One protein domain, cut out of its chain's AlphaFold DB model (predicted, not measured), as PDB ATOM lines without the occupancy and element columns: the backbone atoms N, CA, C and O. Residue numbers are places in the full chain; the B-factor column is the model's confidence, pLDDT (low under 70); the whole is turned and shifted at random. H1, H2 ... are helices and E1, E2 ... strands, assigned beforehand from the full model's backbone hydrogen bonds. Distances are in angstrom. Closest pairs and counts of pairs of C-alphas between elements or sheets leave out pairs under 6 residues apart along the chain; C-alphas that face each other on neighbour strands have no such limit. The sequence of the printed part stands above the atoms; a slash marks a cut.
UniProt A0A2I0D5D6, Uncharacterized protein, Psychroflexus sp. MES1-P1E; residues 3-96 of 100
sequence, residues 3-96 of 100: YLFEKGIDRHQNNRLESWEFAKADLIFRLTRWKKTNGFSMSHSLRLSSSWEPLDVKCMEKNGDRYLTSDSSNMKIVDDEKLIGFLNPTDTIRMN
ATOM      1  N   TYR A   3     -13.210  41.114  25.572       51.66
ATOM      2  CA  TYR A   3     -14.624  40.757  25.671       51.66
ATOM      3  C   TYR A   3     -15.227  40.041  24.442       51.66
ATOM      4  O   TYR A   3     -16.077  39.166  24.584       51.66
ATOM      5  N   LEU A   4     -14.793  40.390  23.221       55.47
ATOM      6  CA  LEU A   4     -15.242  39.723  21.984       55.47
ATOM      7  C   LEU A   4     -14.659  38.309  21.842       55.47
ATOM      8  O   LEU A   4     -15.332  37.424  21.319       55.47
ATOM      9  N   PHE A   5     -13.436  38.090  22.332       56.81
ATOM     10  CA  PHE A   5     -12.793  36.778  22.319       56.81
ATOM     11  C   PHE A   5     -13.381  35.868  23.395       56.81
ATOM     12  O   PHE A   5     -13.689  34.721  23.094       56.81
ATOM     13  N   GLU A   6     -13.629  36.384  24.601       56.00
ATOM     14  CA  GLU A   6     -14.280  35.618  25.671       56.00
ATOM     15  C   GLU A   6     -15.688  35.172  25.269       56.00
ATOM     16  O   GLU A   6     -15.985  33.984  25.332       56.00
ATOM     17  N   LYS A   7     -16.520  36.075  24.730       60.22
ATOM     18  CA  LYS A   7     -17.860  35.709  24.236       60.22
ATOM     19  C   LYS A   7     -17.833  34.764  23.032       60.22
ATOM     20  O   LYS A   7     -18.732  33.941  22.875       60.22
ATOM     21  N   GLY A   8     -16.828  34.877  22.161       61.59
ATOM     22  CA  GLY A   8     -16.653  33.972  21.023       61.59
ATOM     23  C   GLY A   8     -16.245  32.561  21.451       61.59
ATOM     24  O   GLY A   8     -16.795  31.580  20.945       61.59
ATOM     25  N   ILE A   9     -15.319  32.460  22.409       62.72
ATOM     26  CA  ILE A   9     -14.891  31.196  23.018       62.72
ATOM     27  C   ILE A   9     -16.058  30.568  23.765       62.72
ATOM     28  O   ILE A   9     -16.329  29.389  23.566       62.72
ATOM     29  N   ASP A  10     -16.775  31.352  24.558       61.41
ATOM     30  CA  ASP A  10     -17.899  30.864  25.334       61.41
ATOM     31  C   ASP A  10     -19.007  30.278  24.442       61.41
ATOM     32  O   ASP A  10     -19.370  29.105  24.566       61.41
ATOM     33  N   ARG A  11     -19.431  31.026  23.416       64.31
ATOM     34  CA  ARG A  11     -20.417  30.551  22.434       64.31
ATOM     35  C   ARG A  11     -19.954  29.282  21.715       64.31
ATOM     36  O   ARG A  11     -20.762  28.399  21.421       64.31
ATOM     37  N   HIS A  12     -18.658  29.176  21.420       67.75
ATOM     38  CA  HIS A  12     -18.083  27.980  20.811       67.75
ATOM     39  C   HIS A  12     -18.066  26.785  21.779       67.75
ATOM     40  O   HIS A  12     -18.347  25.660  21.362       67.75
ATOM     41  N   GLN A  13     -17.772  27.011  23.060       62.31
ATOM     42  CA  GLN A  13     -17.764  25.977  24.095       62.31
ATOM     43  C   GLN A  13     -19.183  25.504  24.428       62.31
ATOM     44  O   GLN A  13     -19.410  24.300  24.418       62.31
ATOM     45  N   ASN A  14     -20.159  26.399  24.586       67.44
ATOM     46  CA  ASN A  14     -21.577  26.058  24.786       67.44
ATOM     47  C   ASN A  14     -22.183  25.253  23.623       67.44
ATOM     48  O   ASN A  14     -23.072  24.412  23.796       67.44
ATOM     49  N   ASN A  15     -21.690  25.462  22.399       70.94
ATOM     50  CA  ASN A  15     -22.117  24.651  21.260       70.94
ATOM     51  C   ASN A  15     -21.505  23.234  21.275       70.94
ATOM     52  O   ASN A  15     -22.017  22.321  20.635       70.94
ATOM     53  N   ARG A  16     -20.417  23.019  22.020       73.62
ATOM     54  CA  ARG A  16     -19.705  21.731  22.101       73.62
ATOM     55  C   ARG A  16     -20.008  20.955  23.374       73.62
ATOM     56  O   ARG A  16     -19.943  19.724  23.360       73.62
ATOM     57  N   LEU A  17     -20.309  21.671  24.446       80.88
ATOM     58  CA  LEU A  17     -20.463  21.171  25.795       80.88
ATOM     59  C   LEU A  17     -21.806  21.601  26.358       80.88
ATOM     60  O   LEU A  17     -22.230  22.737  26.184       80.88
ATOM     61  N   GLU A  18     -22.446  20.689  27.067       83.88
ATOM     62  CA  GLU A  18     -23.527  21.008  27.988       83.88
ATOM     63  C   GLU A  18     -23.118  20.538  29.368       83.88
ATOM     64  O   GLU A  18     -22.619  19.425  29.521       83.88
ATOM     65  N   SER A  19     -23.292  21.386  30.372       84.81
ATOM     66  CA  SER A  19     -23.027  21.013  31.752       84.81
ATOM     67  C   SER A  19     -24.274  21.213  32.593       84.81
ATOM     68  O   SER A  19     -25.058  22.129  32.361       84.81
ATOM     69  N   TRP A  20     -24.407  20.383  33.613       87.81
ATOM     70  CA  TRP A  20     -25.404  20.521  34.656       87.81
ATOM     71  C   TRP A  20     -24.736  20.372  36.013       87.81
ATOM     72  O   TRP A  20     -23.770  19.616  36.144       87.81
ATOM     73  N   GLU A  21     -25.253  21.065  37.018       89.31
ATOM     74  CA  GLU A  21     -24.844  20.885  38.405       89.31
ATOM     75  C   GLU A  21     -26.021  20.537  39.307       89.31
ATOM     76  O   GLU A  21     -27.161  20.949  39.085       89.31
ATOM     77  N   PHE A  22     -25.731  19.801  40.368       87.00
ATOM     78  CA  PHE A  22     -26.661  19.588  41.459       87.00
ATOM     79  C   PHE A  22     -25.895  19.360  42.752       87.00
ATOM     80  O   PHE A  22     -24.801  18.803  42.755       87.00
ATOM     81  N   ALA A  23     -26.486  19.760  43.871       85.38
ATOM     82  CA  ALA A  23     -25.895  19.526  45.177       85.38
ATOM     83  C   ALA A  23     -26.628  18.401  45.906       85.38
ATOM     84  O   ALA A  23     -27.860  18.356  45.930       85.38
ATOM     85  N   LYS A  24     -25.868  17.520  46.552       80.31
ATOM     86  CA  LYS A  24     -26.378  16.478  47.441       80.31
ATOM     87  C   LYS A  24     -25.543  16.495  48.716       80.31
ATOM     88  O   LYS A  24     -24.341  16.252  48.675       80.31
ATOM     89  N   ALA A  25     -26.193  16.787  49.843       81.62
ATOM     90  CA  ALA A  25     -25.512  17.040  51.112       81.62
ATOM     91  C   ALA A  25     -24.409  18.114  50.949       81.62
ATOM     92  O   ALA A  25     -24.689  19.199  50.427       81.62
ATOM     93  N   ASP A  26     -23.178  17.810  51.364       83.56
ATOM     94  CA  ASP A  26     -22.027  18.715  51.259       83.56
ATOM     95  C   ASP A  26     -21.301  18.640  49.904       83.56
ATOM     96  O   ASP A  26     -20.366  19.391  49.657       83.56
ATOM     97  N   LEU A  27     -21.737  17.764  48.994       84.50
ATOM     98  CA  LEU A  27     -21.105  17.574  47.691       84.50
ATOM     99  C   LEU A  27     -21.888  18.282  46.585       84.50
ATOM    100  O   LEU A  27     -23.116  18.193  46.496       84.50
ATOM    101  N   ILE A  28     -21.160  18.965  45.714       88.19
ATOM    102  CA  ILE A  28     -21.641  19.484  44.441       88.19
ATOM    103  C   ILE A  28     -21.181  18.517  43.365       88.19
ATOM    104  O   ILE A  28     -19.994  18.235  43.231       88.19
ATOM    105  N   PHE A  29     -22.127  18.029  42.583       85.88
ATOM    106  CA  PHE A  29     -21.879  17.189  41.431       85.88
ATOM    107  C   PHE A  29     -22.052  18.010  40.169       85.88
ATOM    108  O   PHE A  29     -22.998  18.784  40.033       85.88
ATOM    109  N   ARG A  30     -21.148  17.795  39.221       87.31
ATOM    110  CA  ARG A  30     -21.193  18.395  37.899       87.31
ATOM    111  C   ARG A  30     -21.156  17.306  36.849       87.31
ATOM    112  O   ARG A  30     -20.201  16.537  36.757       87.31
ATOM    113  N   LEU A  31     -22.189  17.287  36.024       86.38
ATOM    114  CA  LEU A  31     -22.280  16.452  34.844       86.38
ATOM    115  C   LEU A  31     -21.912  17.291  33.626       86.38
ATOM    116  O   LEU A  31     -22.421  18.393  33.454       86.38
ATOM    117  N   THR A  32     -21.032  16.788  32.770       85.69
ATOM    118  CA  THR A  32     -20.655  17.448  31.518       85.69
ATOM    119  C   THR A  32     -20.831  16.486  30.356       85.69
ATOM    120  O   THR A  32     -20.272  15.393  30.354       85.69
ATOM    121  N   ARG A  33     -21.601  16.909  29.358       83.31
ATOM    122  CA  ARG A  33     -21.838  16.219  28.098       83.31
ATOM    123  C   ARG A  33     -21.052  16.876  26.978       83.31
ATOM    124  O   ARG A  33     -21.149  18.077  26.744       83.31
ATOM    125  N   TRP A  34     -20.362  16.048  26.212       81.38
ATOM    126  CA  TRP A  34     -19.685  16.398  24.976       81.38
ATOM    127  C   TRP A  34     -20.614  16.113  23.795       81.38
ATOM    128  O   TRP A  34     -20.736  14.970  23.358       81.38
ATOM    129  N   LYS A  35     -21.250  17.150  23.237       78.56
ATOM    130  CA  LYS A  35     -22.216  17.023  22.126       78.56
ATOM    131  C   LYS A  35     -21.634  16.298  20.910       78.56
ATOM    132  O   LYS A  35     -22.331  15.537  20.254       78.56
ATOM    133  N   LYS A  36     -20.344  16.514  20.619       75.31
ATOM    134  CA  LYS A  36     -19.672  15.971  19.426       75.31
ATOM    135  C   LYS A  36     -19.405  14.464  19.500       75.31
ATOM    136  O   LYS A  36     -19.428  13.797  18.475       75.31
ATOM    137  N   THR A  37     -19.108  13.946  20.686       70.69
ATOM    138  CA  THR A  37     -18.751  12.532  20.899       70.69
ATOM    139  C   THR A  37     -19.846  11.760  21.632       70.69
ATOM    140  O   THR A  37     -19.663  10.583  21.919       70.69
ATOM    141  N   ASN A  38     -20.955  12.430  21.973       70.44
ATOM    142  CA  ASN A  38     -21.976  11.977  22.924       70.44
ATOM    143  C   ASN A  38     -21.375  11.433  24.238       70.44
ATOM    144  O   ASN A  38     -21.974  10.597  24.909       70.44
ATOM    145  N   GLY A  39     -20.166  11.885  24.584       74.00
ATOM    146  CA  GLY A  39     -19.449  11.457  25.774       74.00
ATOM    147  C   GLY A  39     -19.963  12.195  26.999       74.00
ATOM    148  O   GLY A  39     -20.364  13.356  26.906       74.00
ATOM    149  N   PHE A  40     -19.910  11.546  28.152       79.94
ATOM    150  CA  PHE A  40     -20.277  12.153  29.423       79.94
ATOM    151  C   PHE A  40     -19.123  12.020  30.401       79.94
ATOM    152  O   PHE A  40     -18.351  11.063  30.359       79.94
ATOM    153  N   SER A  41     -19.006  13.004  31.274       80.50
ATOM    154  CA  SER A  41     -18.057  13.001  32.375       80.50
ATOM    155  C   SER A  41     -18.747  13.575  33.594       80.50
ATOM    156  O   SER A  41     -19.481  14.561  33.491       80.50
ATOM    157  N   MET A  42     -18.513  12.955  34.741       84.44
ATOM    158  CA  MET A  42     -19.042  13.416  36.009       84.44
ATOM    159  C   MET A  42     -17.886  13.751  36.938       84.44
ATOM    160  O   MET A  42     -16.839  13.105  36.931       84.44
ATOM    161  N   SER A  43     -18.045  14.808  37.714       86.31
ATOM    162  CA  SER A  43     -17.072  15.208  38.724       86.31
ATOM    163  C   SER A  43     -17.819  15.721  39.937       86.31
ATOM    164  O   SER A  43     -18.964  16.162  39.824       86.31
ATOM    165  N   HIS A  44     -17.182  15.660  41.094       85.38
ATOM    166  CA  HIS A  44     -17.762  16.142  42.332       85.38
ATOM    167  C   HIS A  44     -16.755  16.978  43.107       85.38
ATOM    168  O   HIS A  44     -15.554  16.798  42.955       85.38
ATOM    169  N   SER A  45     -17.243  17.918  43.900       83.38
ATOM    170  CA  SER A  45     -16.433  18.737  44.796       83.38
ATOM    171  C   SER A  45     -17.186  18.912  46.103       83.38
ATOM    172  O   SER A  45     -18.415  18.976  46.106       83.38
ATOM    173  N   LEU A  46     -16.473  19.028  47.219       84.38
ATOM    174  CA  LEU A  46     -17.088  19.508  48.460       84.38
ATOM    175  C   LEU A  46     -17.484  20.975  48.275       84.38
ATOM    176  O   LEU A  46     -16.747  21.735  47.651       84.38
ATOM    177  N   ARG A  47     -18.615  21.400  48.844       75.12
ATOM    178  CA  ARG A  47     -19.090  22.796  48.785       75.12
ATOM    179  C   ARG A  47     -18.043  23.786  49.294       75.12
ATOM    180  O   ARG A  47     -17.979  24.910  48.810       75.12
ATOM    181  N   LEU A  48     -17.247  23.363  50.274       75.06
ATOM    182  CA  LEU A  48     -16.185  24.156  50.900       75.06
ATOM    183  C   LEU A  48     -14.800  23.920  50.277       75.06
ATOM    184  O   LEU A  48     -13.839  24.572  50.676       75.06
ATOM    185  N   SER A  49     -14.680  22.999  49.317       72.94
ATOM    186  CA  SER A  49     -13.420  22.688  48.643       72.94
ATOM    187  C   SER A  49     -13.450  23.160  47.195       72.94
ATOM    188  O   SER A  49     -14.460  23.045  46.507       72.94
ATOM    189  N   SER A  50     -12.312  23.651  46.711       67.38
ATOM    190  CA  SER A  50     -12.115  23.970  45.289       67.38
ATOM    191  C   SER A  50     -11.610  22.774  44.471       67.38
ATOM    192  O   SER A  50     -11.357  22.918  43.273       67.38
ATOM    193  N   SER A  51     -11.432  21.606  45.096       74.88
ATOM    194  CA  SER A  51     -10.925  20.407  44.429       74.88
ATOM    195  C   SER A  51     -12.058  19.583  43.834       74.88
ATOM    196  O   SER A  51     -12.841  18.972  44.556       74.88
ATOM    197  N   TRP A  52     -12.090  19.529  42.503       75.75
ATOM    198  CA  TRP A  52     -12.984  18.655  41.754       75.75
ATOM    199  C   TRP A  52     -12.349  17.280  41.575       75.75
ATOM    200  O   TRP A  52     -11.328  17.144  40.901       75.75
ATOM    201  N   GLU A  53     -12.985  16.260  42.129       77.25
ATOM    202  CA  GLU A  53     -12.598  14.870  41.960       77.25
ATOM    203  C   GLU A  53     -13.399  14.243  40.805       77.25
ATOM    204  O   GLU A  53     -14.642  14.285  40.801       77.25
ATOM    205  N   PRO A  54     -12.720  13.687  39.783       76.62
ATOM    206  CA  PRO A  54     -13.396  13.002  38.694       76.62
ATOM    207  C   PRO A  54     -14.072  11.739  39.231       76.62
ATOM    208  O   PRO A  54     -13.488  10.986  40.005       76.62
ATOM    209  N   LEU A  55     -15.308  11.504  38.801       78.19
ATOM    210  CA  LEU A  55     -16.051  10.295  39.119       78.19
ATOM    211  C   LEU A  55     -16.135   9.448  37.849       78.19
ATOM    212  O   LEU A  55     -16.609   9.936  36.818       78.19
ATOM    213  N   ASP A  56     -15.686   8.193  37.917       70.81
ATOM    214  CA  ASP A  56     -15.842   7.267  36.795       70.81
ATOM    215  C   ASP A  56     -17.326   6.923  36.647       70.81
ATOM    216  O   ASP A  56     -17.943   6.244  37.476       70.81
ATOM    217  N   VAL A  57     -17.929   7.503  35.613       74.75
ATOM    218  CA  VAL A  57     -19.334   7.316  35.282       74.75
ATOM    219  C   VAL A  57     -19.422   7.057  33.796       74.75
ATOM    220  O   VAL A  57     -18.994   7.864  32.970       74.75
ATOM    221  N   LYS A  58     -20.017   5.922  33.452       79.62
ATOM    222  CA  LYS A  58     -20.271   5.533  32.072       79.62
ATOM    223  C   LYS A  58     -21.679   5.956  31.706       79.62
ATOM    224  O   LYS A  58     -22.634   5.575  32.373       79.62
ATOM    225  N   CYS A  59     -21.821   6.725  30.633       74.75
ATOM    226  CA  CYS A  59     -23.138   7.005  30.079       74.75
ATOM    227  C   CYS A  59     -23.491   5.963  29.024       74.75
ATOM    228  O   CYS A  59     -22.731   5.728  28.087       74.75
ATOM    229  N   MET A  60     -24.665   5.366  29.171       75.81
ATOM    230  CA  MET A  60     -25.285   4.490  28.195       75.81
ATOM    231  C   MET A  60     -26.600   5.109  27.746       75.81
ATOM    232  O   MET A  60     -27.499   5.353  28.547       75.81
ATOM    233  N   GLU A  61     -26.731   5.339  26.449       74.25
ATOM    234  CA  GLU A  61     -28.010   5.690  25.845       74.25
ATOM    235  C   GLU A  61     -28.757   4.394  25.499       74.25
ATOM    236  O   GLU A  61     -28.209   3.514  24.833       74.25
ATOM    237  N   LYS A  62     -29.992   4.240  25.981       73.62
ATOM    238  CA  LYS A  62     -30.869   3.100  25.676       73.62
ATOM    239  C   LYS A  62     -32.251   3.619  25.302       73.62
ATOM    240  O   LYS A  62     -32.896   4.256  26.122       73.62
ATOM    241  N   ASN A  63     -32.731   3.308  24.094       66.25
ATOM    242  CA  ASN A  63     -34.067   3.703  23.609       66.25
ATOM    243  C   ASN A  63     -34.370   5.214  23.731       66.25
ATOM    244  O   ASN A  63     -35.490   5.599  24.041       66.25
ATOM    245  N   GLY A  64     -33.371   6.077  23.513       72.50
ATOM    246  CA  GLY A  64     -33.518   7.536  23.639       72.50
ATOM    247  C   GLY A  64     -33.478   8.062  25.080       72.50
ATOM    248  O   GLY A  64     -33.329   9.265  25.283       72.50
ATOM    249  N   ASP A  65     -33.523   7.175  26.073       78.31
ATOM    250  CA  ASP A  65     -33.256   7.494  27.470       78.31
ATOM    251  C   ASP A  65     -31.754   7.417  27.761       78.31
ATOM    252  O   ASP A  65     -31.044   6.518  27.298       78.31
ATOM    253  N   ARG A  66     -31.261   8.340  28.585       79.31
ATOM    254  CA  ARG A  66     -29.849   8.395  28.971       79.31
ATOM    255  C   ARG A  66     -29.673   7.861  30.384       79.31
ATOM    256  O   ARG A  66     -30.290   8.360  31.323       79.31
ATOM    257  N   TYR A  67     -28.806   6.870  30.529       81.94
ATOM    258  CA  TYR A  67     -28.471   6.251  31.803       81.94
ATOM    259  C   TYR A  67     -27.013   6.536  32.141       81.94
ATOM    260  O   TYR A  67     -26.128   6.334  31.317       81.94
ATOM    261  N   LEU A  68     -26.758   6.991  33.357       81.81
ATOM    262  CA  LEU A  68     -25.428   7.108  33.931       81.81
ATOM    263  C   LEU A  68     -25.225   5.922  34.873       81.81
ATOM    264  O   LEU A  68     -25.985   5.744  35.820       81.81
ATOM    265  N   THR A  69     -24.213   5.109  34.618       77.56
ATOM    266  CA  THR A  69     -23.846   3.976  35.463       77.56
ATOM    267  C   THR A  69     -22.505   4.280  36.111       77.56
ATOM    268  O   THR A  69     -21.506   4.491  35.424       77.56
ATOM    269  N   SER A  70     -22.494   4.303  37.437       75.56
ATOM    270  CA  SER A  70     -21.285   4.220  38.256       75.56
ATOM    271  C   SER A  70     -21.243   2.837  38.912       75.56
ATOM    272  O   SER A  70     -22.278   2.172  38.956       75.56
ATOM    273  N   ASP A  71     -20.083   2.403  39.406       66.75
ATOM    274  CA  ASP A  71     -19.760   1.028  39.845       66.75
ATOM    275  C   ASP A  71     -20.879   0.281  40.611       66.75
ATOM    276  O   ASP A  71     -21.037  -0.928  40.460       66.75
ATOM    277  N   SER A  72     -21.709   0.991  41.386       65.94
ATOM    278  CA  SER A  72     -22.837   0.411  42.134       65.94
ATOM    279  C   SER A  72     -24.188   1.124  41.932       65.94
ATOM    280  O   SER A  72     -25.163   0.836  42.623       65.94
ATOM    281  N   SER A  73     -24.296   2.091  41.017       68.06
ATOM    282  CA  SER A  73     -25.507   2.915  40.887       68.06
ATOM    283  C   SER A  73     -25.866   3.204  39.438       68.06
ATOM    284  O   SER A  73     -25.063   3.736  38.676       68.06
ATOM    285  N   ASN A  74     -27.114   2.894  39.088       77.88
ATOM    286  CA  ASN A  74     -27.726   3.266  37.821       77.88
ATOM    287  C   ASN A  74     -28.602   4.491  38.038       77.88
ATOM    288  O   ASN A  74     -29.574   4.447  38.789       77.88
ATOM    289  N   MET A  75     -28.271   5.559  37.337       83.81
ATOM    290  CA  MET A  75     -28.984   6.818  37.366       83.81
ATOM    291  C   MET A  75     -29.582   7.050  35.981       83.81
ATOM    292  O   MET A  75     -28.988   6.690  34.967       83.81
ATOM    293  N   LYS A  76     -30.759   7.654  35.914       84.38
ATOM    294  CA  LYS A  76     -31.445   7.986  34.669       84.38
ATOM    295  C   LYS A  76     -31.576   9.494  34.559       84.38
ATOM    296  O   LYS A  76     -32.088  10.132  35.473       84.38
ATOM    297  N   ILE A  77     -31.150  10.051  33.433       82.75
ATOM    298  CA  ILE A  77     -31.424  11.443  33.087       82.75
ATOM    299  C   ILE A  77     -32.782  11.484  32.390       82.75
ATOM    300  O   ILE A  77     -32.993  10.803  31.386       82.75
ATOM    301  N   VAL A  78     -33.695  12.287  32.925       80.81
ATOM    302  CA  VAL A  78     -35.033  12.519  32.382       80.81
ATOM    303  C   VAL A  78     -35.149  13.988  32.001       80.81
ATOM    304  O   VAL A  78     -34.877  14.863  32.823       80.81
ATOM    305  N   ASP A  79     -35.559  14.235  30.755       74.94
ATOM    306  CA  ASP A  79     -35.846  15.574  30.217       74.94
ATOM    307  C   ASP A  79     -34.658  16.558  30.268       74.94
ATOM    308  O   ASP A  79     -34.843  17.765  30.293       74.94
ATOM    309  N   ASP A  80     -33.417  16.056  30.350       73.75
ATOM    310  CA  ASP A  80     -32.200  16.873  30.528       73.75
ATOM    311  C   ASP A  80     -32.202  17.781  31.791       73.75
ATOM    312  O   ASP A  80     -31.276  18.560  31.993       73.75
ATOM    313  N   GLU A  81     -33.185  17.649  32.688       79.50
ATOM    314  CA  GLU A  81     -33.314  18.449  33.918       79.50
ATOM    315  C   GLU A  81     -33.292  17.607  35.197       79.50
ATOM    316  O   GLU A  81     -33.003  18.124  36.277       79.50
ATOM    317  N   LYS A  82     -33.633  16.319  35.124       84.81
ATOM    318  CA  LYS A  82     -33.811  15.476  36.313       84.81
ATOM    319  C   LYS A  82     -32.894  14.270  36.260       84.81
ATOM    320  O   LYS A  82     -32.810  13.595  35.240       84.81
ATOM    321  N   LEU A  83     -32.242  13.982  37.377       84.38
ATOM    322  CA  LEU A  83     -31.472  12.770  37.593       84.38
ATOM    323  C   LEU A  83     -32.210  11.893  38.601       84.38
ATOM    324  O   LEU A  83     -32.386  12.280  39.752       84.38
ATOM    325  N   ILE A  84     -32.654  10.720  38.164       83.75
ATOM    326  CA  ILE A  84     -33.340   9.732  39.000       83.75
ATOM    327  C   ILE A  84     -32.354   8.623  39.352       83.75
ATOM    328  O   ILE A  84     -31.591   8.203  38.489       83.75
ATOM    329  N   GLY A  85     -32.373   8.117  40.580       76.62
ATOM    330  CA  GLY A  85     -31.567   6.950  40.957       76.62
ATOM    331  C   GLY A  85     -30.178   7.281  41.507       76.62
ATOM    332  O   GLY A  85     -29.304   6.417  41.548       76.62
ATOM    333  N   PHE A  86     -29.939   8.529  41.914       73.94
ATOM    334  CA  PHE A  86     -28.666   8.932  42.505       73.94
ATOM    335  C   PHE A  86     -28.594   8.486  43.973       73.94
ATOM    336  O   PHE A  86     -29.304   9.029  44.818       73.94
ATOM    337  N   LEU A  87     -27.747   7.491  44.270       68.44
ATOM    338  CA  LEU A  87     -27.589   6.800  45.568       68.44
ATOM    339  C   LEU A  87     -28.811   5.990  46.037       68.44
ATOM    340  O   LEU A  87     -28.634   4.926  46.620       68.44
ATOM    341  N   ASN A  88     -30.035   6.445  45.759       72.38
ATOM    342  CA  ASN A  88     -31.270   5.697  45.992       72.38
ATOM    343  C   ASN A  88     -32.114   5.654  44.707       72.38
ATOM    344  O   ASN A  88     -32.256   6.686  44.050       72.38
ATOM    345  N   PRO A  89     -32.737   4.511  44.365       70.19
ATOM    346  CA  PRO A  89     -33.471   4.324  43.107       70.19
ATOM    347  C   PRO A  89     -34.701   5.235  42.956       70.19
ATOM    348  O   PRO A  89     -35.112   5.531  41.838       70.19
ATOM    349  N   THR A  90     -35.284   5.691  44.064       74.06
ATOM    350  CA  THR A  90     -36.439   6.605  44.106       74.06
ATOM    351  C   THR A  90     -36.054   8.075  44.248       74.06
ATOM    352  O   THR A  90     -36.922   8.945  44.171       74.06
ATOM    353  N   ASP A  91     -34.772   8.381  44.451       79.25
ATOM    354  CA  ASP A  91     -34.321   9.757  44.609       79.25
ATOM    355  C   ASP A  91     -34.349  10.469  43.261       79.25
ATOM    356  O   ASP A  91     -33.811   9.972  42.270       79.25
ATOM    357  N   THR A  92     -35.006  11.625  43.226       83.56
ATOM    358  CA  THR A  92     -35.073  12.481  42.044       83.56
ATOM    359  C   THR A  92     -34.404  13.799  42.375       83.56
ATOM    360  O   THR A  92     -34.903  14.578  43.186       83.56
ATOM    361  N   ILE A  93     -33.279  14.055  41.723       85.00
ATOM    362  CA  ILE A  93     -32.516  15.281  41.876       85.00
ATOM    363  C   ILE A  93     -32.783  16.163  40.671       85.00
ATOM    364  O   ILE A  93     -32.638  15.740  39.524       85.00
ATOM    365  N   ARG A  94     -33.155  17.413  40.928       86.19
ATOM    366  CA  ARG A  94     -33.204  18.425  39.882       86.19
ATOM    367  C   ARG A  94     -31.796  18.956  39.635       86.19
ATOM    368  O   ARG A  94     -31.122  19.374  40.574       86.19
ATOM    369  N   MET A  95     -31.378  18.933  38.381       86.69
ATOM    370  CA  MET A  95     -30.111  19.482  37.934       86.69
ATOM    371  C   MET A  95     -30.338  20.881  37.369       86.69
ATOM    372  O   MET A  95     -31.282  21.114  36.616       86.69
ATOM    373  N   ASN A  96     -29.458  21.811  37.718       86.19
ATOM    374  CA  ASN A  96     -29.437  23.136  37.125       86.19
ATOM    375  C   ASN A  96     -28.508  23.100  35.920       86.19
ATOM    376  O   ASN A  96     -27.341  22.724  36.041       86.19
TER     377      ASN A  96
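Overview. This is residues 3 to 96 of the 100 residues of an uncharacterized protein of Psychroflexus sp. MES1-P1E (UniProt A0A2I0D5D6). Two twisted antiparallel sheets, E5 to E9 and E1 to E4, stand face to face as a sandwich with their strands crossed, and the helix H1 leads into E1 as an arm whose residues 3 to 12 stick out from this body. The chain passes once from sheet to sheet, from E4 to E5. The printed part has 94 residues, with one named helix followed by nine named strands; each sheet runs in chain order, and the class is mixed, helices and strands. The whole is compact, with a radius of gyration of the C-alphas of 14.2 A and spans of 45 by 38 by 21 A.

Arrangement. The larger sheet is a meander, each strand the antiparallel neighbour of the one before: E5, residues 58 to 62, E6, residues 65 to 70, E7, residues 73 to 78, E8, residues 82 to 84, and E9, residues 92 to 94. N 60 and O 67 of the hairpin E5 and E6 are within hydrogen-bond range at 2.8 A, as are N 75 and O 68 of E6 and E7 at 2.7 A, N 76 and O 84 of E7 and E8 at 2.8 A, and N 83 and O 93 of E8 and E9 at 2.8 A. This sheet is only just strongly twisted, with C-alphas up to 4.1 A off its best plane. The second meander is E1, residues 17 to 24, E2, residues 27 to 34, E3, residues 39 to 46, and E4, residues 53 to 55, strongly twisted, with C-alphas up to 4.6 A off its plane. Across it, N 20 and O 31 of E1 and E2 are 2.8 A apart, N 30 and O 43 of E2 and E3 2.8 A, and N 53 and O 44 of E3 and E4 2.8 A, within hydrogen-bond range. The strands of the two sheets stand at 57 degrees, and the parts that face each other are 10.1 A centre to centre. E4 runs on into E5 at 35 degrees across a break of 2 residues. The closest C-alphas of E3 and E5 are those of Phe 40 and Cys 59, 5.9 A apart; those of E1 and E9 are Phe 22 and Arg 94, 6.8 A apart. H1, residues 3 to 16, only grazes the sheet E1 to E4, with its residues 11 to 16. In H1 every O i to N i+4 pair is within hydrogen-bond range.

Along the chain. H1 begins at C-alpha 3 (-14.624, 40.757, 25.671) and is 20.0 A long. E1, E2 and E3 measure 22.9, 22.8 and 24.2 A, E4 6.4 A. E5, from C-alpha 58 (-20.271, 5.533, 32.072), measures 12.6 A, E6 16.4 A, E7 16.0 A, E8 6.4 A and E9 6.6 A, ending at C-alpha 94 (-33.204, 18.425, 39.882).

Size, cuts and confidence. The C-alphas of Leu 4 and Thr 90, the two farthest apart, are 45.1 A apart. Without residues 3 to 12, which stand free, the body spans 37 by 33 by 22 A. The printed part has no cut and no long link. Its mean pLDDT is 76.6; residues 3 to 14, 50, 63, 71 to 73 and 87 are under 70.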